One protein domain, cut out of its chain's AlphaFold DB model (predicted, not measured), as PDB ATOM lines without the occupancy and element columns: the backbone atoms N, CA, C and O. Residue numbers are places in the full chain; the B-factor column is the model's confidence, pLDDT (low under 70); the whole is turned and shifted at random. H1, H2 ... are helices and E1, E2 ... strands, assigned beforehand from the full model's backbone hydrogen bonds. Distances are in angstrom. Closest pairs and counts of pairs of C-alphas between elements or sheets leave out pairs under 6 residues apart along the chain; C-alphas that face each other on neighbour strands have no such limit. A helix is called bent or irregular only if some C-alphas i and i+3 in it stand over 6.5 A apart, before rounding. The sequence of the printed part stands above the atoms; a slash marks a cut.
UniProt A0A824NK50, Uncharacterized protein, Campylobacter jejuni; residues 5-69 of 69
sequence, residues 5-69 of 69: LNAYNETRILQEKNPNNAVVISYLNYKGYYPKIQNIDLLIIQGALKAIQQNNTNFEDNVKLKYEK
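This is residues 5 to 69 of the 69 residues of an uncharacterized protein of Campylobacter jejuni (UniProt A0A824NK50). A small head is made by a two-stranded hairpin, E1 and E2, with the helix H1 packed on both strands, and the long helix H2 leaves the end of E2 as an arm. Residues 44 to 69, of which 44 to 67 belong to H2, stick out from this head and make the length of the whole. The printed part has 65 residues, with two named helices and two named strands in the order H1, E1, E2, H2; the sheet has the order E1 - E2 and is antiparallel, and the class is mixed, helices and strands. The whole is extended, with a radius of gyration of the C-alphas of 18.0 A, and elongated, spanning 54 by 28 by 16 A.

E1 is residues 21 to 28, 20.7 A from first to last C-alpha, and it bends by 51 degrees at residue 25. E2 is residues 32 to 39, 22.0 A long in the same measure. H1 is residues 5 to 17, 19.1 A long, and begins at C-alpha 5 at (-30.835, -91.295, 32.310). H2 is residues 40 to 67, 41.0 A long, from C-alpha 40 at (-39.633, -103.380, 49.607) to C-alpha 67 at (-20.238, -82.997, 79.477). Neither helix is bent or irregular.

E1 and E2 form a hairpin of antiparallel neighbours, with 150 degrees between their N-to-C directions. The C-alphas of Val 23 and Ile 37 face each other at 4.5 A. N 24 and O 36 are within hydrogen-bond range at 2.9 A, and so are N 34 and O 26 at 2.9 A. H1 has 8 pairs of C-alphas within 8 A with E2, the closest those of Ala 7 and Tyr 34, 5.0 A apart. With E1 it has 10 such pairs, the closest those of Gln 15 and Val 23, 5.7 A apart. H2 has 3 such pairs with E1, the closest those of Asn 21 and Ile 40, 5.1 A apart. H1 and H2 are apart. In H1 and H2 every O i to N i+4 pair is within hydrogen-bond range.

The two C-alphas farthest apart are those of Lys 17 and Lys 69, at 56.4 A. Without residues 44 to 69, which stand free, the body has 39 residues and spans 28 by 20 by 10 A, with a radius of gyration of 10.1 A. The printed part has no cut and ends at residue 69, the chain's last. The links from H1 to E1, E1 to E2 and E2 to H2 are tight. The mean pLDDT of the printed part is 85.8, and residue 69 is under 70.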
ATOM      1  N   LEU A   5     -29.591 -91.352  33.076       88.69
ATOM      2  CA  LEU A   5     -30.835 -91.295  32.310       88.69
ATOM      3  C   LEU A   5     -31.227 -92.672  31.756       88.69
ATOM      4  O   LEU A   5     -32.387 -93.067  31.846       88.69
ATOM      5  N   ASN A   6     -30.255 -93.434  31.246       90.38
ATOM      6  CA  ASN A   6     -30.503 -94.794  30.769       90.38
ATOM      7  C   ASN A   6     -30.915 -95.711  31.928       90.38
ATOM      8  O   ASN A   6     -31.923 -96.408  31.829       90.38
ATOM      9  N   ALA A   7     -30.206 -95.638  33.059       90.25
ATOM     10  CA  ALA A   7     -30.546 -96.413  34.253       90.25
ATOM     11  C   ALA A   7     -31.939 -96.062  34.815       90.25
ATOM     12  O   ALA A   7     -32.633 -96.942  35.329       90.25
ATOM     13  N   TYR A   8     -32.377 -94.805  34.692       91.62
ATOM     14  CA  TYR A   8     -33.725 -94.379  35.076       91.62
ATOM     15  C   TYR A   8     -34.805 -94.991  34.175       91.62
ATOM     16  O   TYR A   8     -35.778 -95.561  34.673       91.62
ATOM     17  N   ASN A   9     -34.613 -94.946  32.854       92.00
ATOM     18  CA  ASN A   9     -35.554 -95.545  31.906       92.00
ATOM     19  C   ASN A   9     -35.692 -97.062  32.114       92.00
ATOM     20  O   ASN A   9     -36.805 -97.587  32.115       92.00
ATOM     21  N   GLU A  10     -34.579 -97.760  32.357       91.50
ATOM     22  CA  GLU A  10     -34.584 -99.192  32.677       91.50
ATOM     23  C   GLU A  10     -35.278 -99.486  34.014       91.50
ATOM     24  O   GLU A  10     -36.056-100.436  34.115       91.50
ATOM     25  N   THR A  11     -35.046 -98.646  35.029       91.38
ATOM     26  CA  THR A  11     -35.706 -98.744  36.340       91.38
ATOM     27  C   THR A  11     -37.225 -98.706  36.200       91.38
ATOM     28  O   THR A  11     -37.902 -99.559  36.772       91.38
ATOM     29  N   ARG A  12     -37.766 -97.780  35.394       88.50
ATOM     30  CA  ARG A  12     -39.216 -97.660  35.171       88.50
ATOM     31  C   ARG A  12     -39.821 -98.955  34.622       88.50
ATOM     32  O   ARG A  12     -40.804 -99.453  35.160       88.50
ATOM     33  N   ILE A  13     -39.187 -99.534  33.602       91.81
ATOM     34  CA  ILE A  13     -39.639-100.785  32.971       91.81
ATOM     35  C   ILE A  13     -39.568-101.959  33.959       91.81
ATOM     36  O   ILE A  13     -40.445-102.821  33.985       91.81
ATOM     37  N   LEU A  14     -38.512-102.023  34.773       91.06
ATOM     38  CA  LEU A  14     -38.335-103.092  35.756       91.06
ATOM     39  C   LEU A  14     -39.308-102.978  36.933       91.06
ATOM     40  O   LEU A  14     -39.725-104.013  37.455       91.06
ATOM     41  N   GLN A  15     -39.680-101.758  37.325       88.12
ATOM     42  CA  GLN A  15     -40.654-101.502  38.385       88.12
ATOM     43  C   GLN A  15     -42.050-101.998  37.986       88.12
ATOM     44  O   GLN A  15     -42.706-102.666  38.780       88.12
ATOM     45  N   GLU A  16     -42.465-101.761  36.737       88.81
ATOM     46  CA  GLU A  16     -43.732-102.272  36.190       88.81
ATOM     47  C   GLU A  16     -43.783-103.813  36.185       88.81
ATOM     48  O   GLU A  16     -44.834-104.407  36.417       88.81
ATOM     49  N   LYS A  17     -42.637-104.477  35.977       91.19
ATOM     50  CA  LYS A  17     -42.530-105.947  35.972       91.19
ATOM     51  C   LYS A  17     -42.457-106.579  37.365       91.19
ATOM     52  O   LYS A  17     -42.693-107.777  37.485       91.19
ATOM     53  N   ASN A  18     -42.097-105.815  38.397       86.25
ATOM     54  CA  ASN A  18     -41.847-106.329  39.746       86.25
ATOM     55  C   ASN A  18     -42.605-105.503  40.803       86.25
ATOM     56  O   ASN A  18     -41.972-104.797  41.587       86.25
ATOM     57  N   PRO A  19     -43.945-105.594  40.871       78.81
ATOM     58  CA  PRO A  19     -44.766-104.703  41.699       78.81
ATOM     59  C   PRO A  19     -44.495-104.809  43.210       78.81
ATOM     60  O   PRO A  19     -44.655-103.827  43.924       78.81
ATOM     61  N   ASN A  20     -44.036-105.969  43.694       83.88
ATOM     62  CA  ASN A  20     -43.735-106.201  45.116       83.88
ATOM     63  C   ASN A  20     -42.283-105.864  45.504       83.88
ATOM     64  O   ASN A  20     -41.875-106.077  46.645       83.88
ATOM     65  N   ASN A  21     -41.489-105.362  44.557       86.94
ATOM     66  CA  ASN A  21     -40.097-104.993  44.774       86.94
ATOM     67  C   ASN A  21     -39.895-103.510  44.447       86.94
ATOM     68  O   ASN A  21     -40.557-102.949  43.579       86.94
ATOM     69  N   ALA A  22     -38.937-102.879  45.114       87.44
ATOM     70  CA  ALA A  22     -38.440-101.567  44.744       87.44
ATOM     71  C   ALA A  22     -37.277-101.729  43.761       87.44
ATOM     72  O   ALA A  22     -36.363-102.525  43.988       87.44
ATOM     73  N   VAL A  23     -37.269-100.955  42.682       90.12
ATOM     74  CA  VAL A  23     -36.116-100.878  41.783       90.12
ATOM     75  C   VAL A  23     -35.363 -99.588  42.075       90.12
ATOM     76  O   VAL A  23     -35.895 -98.492  41.924       90.12
ATOM     77  N   VAL A  24     -34.114 -99.715  42.518       89.06
ATOM     78  CA  VAL A  24     -33.266 -98.580  42.891       89.06
ATOM     79  C   VAL A  24     -32.073 -98.464  41.957       89.06
ATOM     80  O   VAL A  24     -31.479 -99.465  41.556       89.06
ATOM     81  N   ILE A  25     -31.673 -97.238  41.639       92.25
ATOM     82  CA  ILE A  25     -30.479 -96.993  40.830       92.25
ATOM     83  C   ILE A  25     -29.250 -97.100  41.736       92.25
ATOM     84  O   ILE A  25     -29.130 -96.388  42.730       92.25
ATOM     85  N   SER A  26     -28.338 -98.008  41.399       90.25
ATOM     86  CA  SER A  26     -27.062 -98.219  42.092       90.25
ATOM     87  C   SER A  26     -25.892 -97.839  41.183       90.25
ATOM     88  O   SER A  26     -26.030 -97.838  39.961       90.25
ATOM     89  N   TYR A  27     -24.733 -97.530  41.768       91.00
ATOM     90  CA  TYR A  27     -23.506 -97.218  41.030       91.00
ATOM     91  C   TYR A  27     -22.408 -98.233  41.359       91.00
ATOM     92  O   TYR A  27     -22.158 -98.527  42.527       91.00
ATOM     93  N   LEU A  28     -21.750 -98.762  40.327       89.50
ATOM     94  CA  LEU A  28     -20.579 -99.632  40.446       89.50
ATOM     95  C   LEU A  28     -19.443 -99.056  39.603       89.50
ATOM     96  O   LEU A  28     -19.642 -98.774  38.424       89.50
ATOM     97  N   ASN A  29     -18.237 -98.962  40.167       87.81
ATOM     98  CA  ASN A  29     -17.086 -98.310  39.523       87.81
ATOM     99  C   ASN A  29     -16.773 -98.833  38.109       87.81
ATOM    100  O   ASN A  29     -16.400 -98.059  37.238       87.81
ATOM    101  N   TYR A  30     -16.960-100.133  37.863       87.62
ATOM    102  CA  TYR A  30     -16.694-100.763  36.564       87.62
ATOM    103  C   TYR A  30     -17.909-100.800  35.618       87.62
ATOM    104  O   TYR A  30     -17.768-101.163  34.453       87.62
ATOM    105  N   LYS A  31     -19.115-100.465  36.101       83.75
ATOM    106  CA  LYS A  31     -20.383-100.631  35.362       83.75
ATOM    107  C   LYS A  31     -21.142 -99.313  35.150       83.75
ATOM    108  O   LYS A  31     -21.919 -99.196  34.205       83.75
ATOM    109  N   GLY A  32     -20.882 -98.299  35.973       90.12
ATOM    110  CA  GLY A  32     -21.656 -97.061  36.024       90.12
ATOM    111  C   GLY A  32     -22.984 -97.249  36.759       90.12
ATOM    112  O   GLY A  32     -23.099 -98.109  37.637       90.12
ATOM    113  N   TYR A  33     -23.985 -96.439  36.405       92.50
ATOM    114  CA  TYR A  33     -25.334 -96.532  36.967       92.50
ATOM    115  C   TYR A  33     -26.099 -97.727  36.391       92.50
ATOM    116  O   TYR A  33     -26.062 -97.969  35.185       92.50
ATOM    117  N   TYR A  34     -26.810 -98.463  37.241       91.56
ATOM    118  CA  TYR A  34     -27.624 -99.605  36.830       91.56
ATOM    119  C   TYR A  34     -28.817 -99.805  37.778       91.56
ATOM    120  O   TYR A  34     -28.717 -99.491  38.971       91.56
ATOM    121  N   PRO A  35     -29.939-100.347  37.282       91.25
ATOM    122  CA  PRO A  35     -31.074-100.701  38.121       91.25
ATOM    123  C   PRO A  35     -30.760-101.937  38.975       91.25
ATOM    124  O   PRO A  35     -30.218-102.936  38.499       91.25
ATOM    125  N   LYS A  36     -31.137-101.888  40.251       91.00
ATOM    126  CA  LYS A  36     -31.036-102.988  41.210       91.00
ATOM    127  C   LYS A  36     -32.403-103.221  41.841       91.00
ATOM    128  O   LYS A  36     -32.956-102.326  42.473       91.00
ATOM    129  N   ILE A  37     -32.917-104.436  41.708       90.44
ATOM    130  CA  ILE A  37     -34.164-104.853  42.351       90.44
ATOM    131  C   ILE A  37     -33.872-105.152  43.824       90.44
ATOM    132  O   ILE A  37     -32.906-105.845  44.147       90.44
ATOM    133  N   GLN A  38     -34.694-104.615  44.716       86.38
ATOM    134  CA  GLN A  38     -34.654-104.857  46.151       86.38
ATOM    135  C   GLN A  38     -36.062-105.159  46.651       86.38
ATOM    136  O   GLN A  38     -37.038-104.590  46.172       86.38
ATOM    137  N   ASN A  39     -36.177-106.060  47.618       88.12
ATOM    138  CA  ASN A  39     -37.446-106.287  48.295       88.12
ATOM    139  C   ASN A  39     -37.847-105.016  49.079       88.12
ATOM    140  O   ASN A  39     -36.990-104.382  49.703       88.12
ATOM    141  N   ILE A  40     -39.125-104.629  49.010       84.56
ATOM    142  CA  ILE A  40     -39.633-103.380  49.607       84.56
ATOM    143  C   ILE A  40     -39.458-103.380  51.129       84.56
ATOM    144  O   ILE A  40     -38.993-102.384  51.683       84.56
ATOM    145  N   ASP A  41     -39.748-104.498  51.795       83.06
ATOM    146  CA  ASP A  41     -39.634-104.604  53.252       83.06
ATOM    147  C   ASP A  41     -38.183-104.411  53.701       83.06
ATOM    148  O   ASP A  41     -37.904-103.652  54.630       83.06
ATOM    149  N   LEU A  42     -37.230-105.015  52.982       83.06
ATOM    150  CA  LEU A  42     -35.802-104.809  53.241       83.06
ATOM    151  C   LEU A  42     -35.387-103.342  53.064       83.06
ATOM    152  O   LEU A  42     -34.581-102.843  53.851       83.06
ATOM    153  N   LEU A  43     -35.933-102.642  52.064       84.44
ATOM    154  CA  LEU A  43     -35.645-101.224  51.842       84.44
ATOM    155  C   LEU A  43     -36.175-100.357  52.996       84.44
ATOM    156  O   LEU A  43     -35.462 -99.472  53.475       84.44
ATOM    157  N   ILE A  44     -37.391-100.639  53.474       83.94
ATOM    158  CA  ILE A  44     -38.003 -99.950  54.621       83.94
ATOM    159  C   ILE A  44     -37.171-100.180  55.888       83.94
ATOM    160  O   ILE A  44     -36.827 -99.217  56.575       83.94
ATOM    161  N   ILE A  45     -36.783-101.429  56.166       84.94
ATOM    162  CA  ILE A  45     -35.952-101.781  57.327       84.94
ATOM    163  C   ILE A  45     -34.612-101.038  57.278       84.94
ATOM    164  O   ILE A  45     -34.202-100.435  58.270       84.94
ATOM    165  N   GLN A  46     -33.938-101.015  56.124       85.25
ATOM    166  CA  GLN A  46     -32.681-100.278  55.962       85.25
ATOM    167  C   GLN A  46     -32.851 -98.769  56.175       85.25
ATOM    168  O   GLN A  46     -31.981 -98.136  56.776       85.25
ATOM    169  N   GLY A  47     -33.956 -98.191  55.697       84.81
ATOM    170  CA  GLY A  47     -34.294 -96.787  55.929       84.81
ATOM    171  C   GLY A  47     -34.473 -96.477  57.417       84.81
ATOM    172  O   GLY A  47     -33.859 -95.538  57.925       84.81
ATOM    173  N   ALA A  48     -35.236 -97.309  58.127       86.81
ATOM    174  CA  ALA A  48     -35.459 -97.166  59.564       86.81
ATOM    175  C   ALA A  48     -34.154 -97.287  60.367       86.81
ATOM    176  O   ALA A  48     -33.876 -96.449  61.224       86.81
ATOM    177  N   LEU A  49     -33.310 -98.274  60.049       87.38
ATOM    178  CA  LEU A  49     -32.013 -98.458  60.709       87.38
ATOM    179  C   LEU A  49     -31.085 -97.254  60.511       87.38
ATOM    180  O   LEU A  49     -30.439 -96.822  61.464       87.38
ATOM    181  N   LYS A  50     -31.049 -96.666  59.307       86.38
ATOM    182  CA  LYS A  50     -30.266 -95.446  59.048       86.38
ATOM    183  C   LYS A  50     -30.763 -94.255  59.863       86.38
ATOM    184  O   LYS A  50     -29.941 -93.519  60.398       86.38
ATOM    185  N   ALA A  51     -32.079 -94.077  59.981       82.62
ATOM    186  CA  ALA A  51     -32.652 -93.004  60.791       82.62
ATOM    187  C   ALA A  51     -32.312 -93.173  62.283       82.62
ATOM    188  O   ALA A  51     -31.927 -92.210  62.944       82.62
ATOM    189  N   ILE A  52     -32.380 -94.404  62.803       84.06
ATOM    190  CA  ILE A  52     -31.967 -94.715  64.180       84.06
ATOM    191  C   ILE A  52     -30.479 -94.408  64.378       84.06
ATOM    192  O   ILE A  52     -30.116 -93.756  65.352       84.06
ATOM    193  N   GLN A  53     -29.623 -94.826  63.441       87.12
ATOM    194  CA  GLN A  53     -28.190 -94.546  63.504       87.12
ATOM    195  C   GLN A  53     -27.911 -93.037  63.551       87.12
ATOM    196  O   GLN A  53     -27.150 -92.594  64.403       87.12
ATOM    197  N   GLN A  54     -28.558 -92.250  62.687       80.75
ATOM    198  CA  GLN A  54     -28.423 -90.789  62.683       80.75
ATOM    199  C   GLN A  54     -28.855 -90.168  64.018       80.75
ATOM    200  O   GLN A  54     -28.163 -89.299  64.543       80.75
ATOM    201  N   ASN A  55     -29.961 -90.640  64.600       80.81
ATOM    202  CA  ASN A  55     -30.431 -90.163  65.902       80.81
ATOM    203  C   ASN A  55     -29.450 -90.493  67.034       80.81
ATOM    204  O   ASN A  55     -29.206 -89.641  67.888       80.81
ATOM    205  N   ASN A  56     -28.861 -91.691  67.026       78.31
ATOM    206  CA  ASN A  56     -27.868 -92.088  68.022       78.31
ATOM    207  C   ASN A  56     -26.587 -91.254  67.909       78.31
ATOM    208  O   ASN A  56     -26.106 -90.763  68.926       78.31
ATOM    209  N   THR A  57     -26.082 -91.021  66.693       80.44
ATOM    210  CA  THR A  57     -24.914 -90.151  66.478       80.44
ATOM    211  C   THR A  57     -25.181 -88.736  66.992       80.44
ATOM    212  O   THR A  57     -24.386 -88.204  67.758       80.44
ATOM    213  N   ASN A  58     -26.351 -88.165  66.684       81.00
ATOM    214  CA  ASN A  58     -26.733 -86.842  67.184       81.00
ATOM    215  C   ASN A  58     -26.819 -86.798  68.719       81.00
ATOM    216  O   ASN A  58     -26.461 -85.795  69.335       81.00
ATOM    217  N   PHE A  59     -27.322 -87.859  69.355       78.81
ATOM    218  CA  PHE A  59     -27.370 -87.951  70.813       78.81
ATOM    219  C   PHE A  59     -25.964 -87.998  71.423       78.81
ATOM    220  O   PHE A  59     -25.679 -87.224  72.336       78.81
ATOM    221  N   GLU A  60     -25.087 -88.860  70.904       79.19
ATOM    222  CA  GLU A  60     -23.698 -88.976  71.363       79.19
ATOM    223  C   GLU A  60     -22.944 -87.649  71.217       79.19
ATOM    224  O   GLU A  60     -22.313 -87.196  72.175       79.19
ATOM    225  N   ASP A  61     -23.077 -86.979  70.071       81.12
ATOM    226  CA  ASP A  61     -22.456 -85.676  69.818       81.12
ATOM    227  C   ASP A  61     -22.956 -84.610  70.808       81.12
ATOM    228  O   ASP A  61     -22.164 -83.850  71.372       81.12
ATOM    229  N   ASN A  62     -24.263 -84.590  71.094       75.19
ATOM    230  CA  ASN A  62     -24.861 -83.663  72.057       75.19
ATOM    231  C   ASN A  62     -24.397 -83.917  73.502       75.19
ATOM    232  O   ASN A  62     -24.200 -82.964  74.262       75.19
ATOM    233  N   VAL A  63     -24.218 -85.182  73.902       80.56
ATOM    234  CA  VAL A  63     -23.698 -85.540  75.232       80.56
ATOM    235  C   VAL A  63     -22.240 -85.106  75.365       80.56
ATOM    236  O   VAL A  63     -21.911 -84.413  76.332       80.56
ATOM    237  N   LYS A  64     -21.389 -85.419  74.378       85.25
ATOM    238  CA  LYS A  64     -19.980 -84.995  74.370       85.25
ATOM    239  C   LYS A  64     -19.842 -83.478  74.477       85.25
ATOM    240  O   LYS A  64     -19.131 -82.982  75.345       85.25
ATOM    241  N   LEU A  65     -20.602 -82.727  73.673       84.12
ATOM    242  CA  LEU A  65     -20.599 -81.258  73.696       84.12
ATOM    243  C   LEU A  65     -20.956 -80.655  75.064       84.12
ATOM    244  O   LEU A  65     -20.483 -79.561  75.389       84.12
ATOM    245  N   LYS A  66     -21.821 -81.325  75.835       81.38
ATOM    246  CA  LYS A  66     -22.337 -80.824  77.115       81.38
ATOM    247  C   LYS A  66     -21.472 -81.216  78.313       81.38
ATOM    248  O   LYS A  66     -21.410 -80.437  79.262       81.38
ATOM    249  N   TYR A  67     -20.860 -82.399  78.290       81.06
ATOM    250  CA  TYR A  67     -20.238 -82.997  79.477       81.06
ATOM    251  C   TYR A  67     -18.732 -83.265  79.353       81.06
ATOM    252  O   TYR A  67     -18.103 -83.495  80.378       81.06
ATOM    253  N   GLU A  68     -18.144 -83.212  78.154       81.44
ATOM    254  CA  GLU A  68     -16.703 -83.445  77.937       81.44
ATOM    255  C   GLU A  68     -15.910 -82.145  77.667       81.44
ATOM    256  O   GLU A  68     -14.844 -82.187  77.056       81.44
ATOM    257  N   LYS A  69     -16.424 -80.983  78.104       58.28
ATOM    258  CA  LYS A  69     -15.708 -79.693  78.057       58.28
ATOM    259  C   LYS A  69     -14.819 -79.467  79.271       58.28
ATOM    260  O   LYS A  69     -15.331 -79.644  80.398       58.28
TER     261      LYS A  69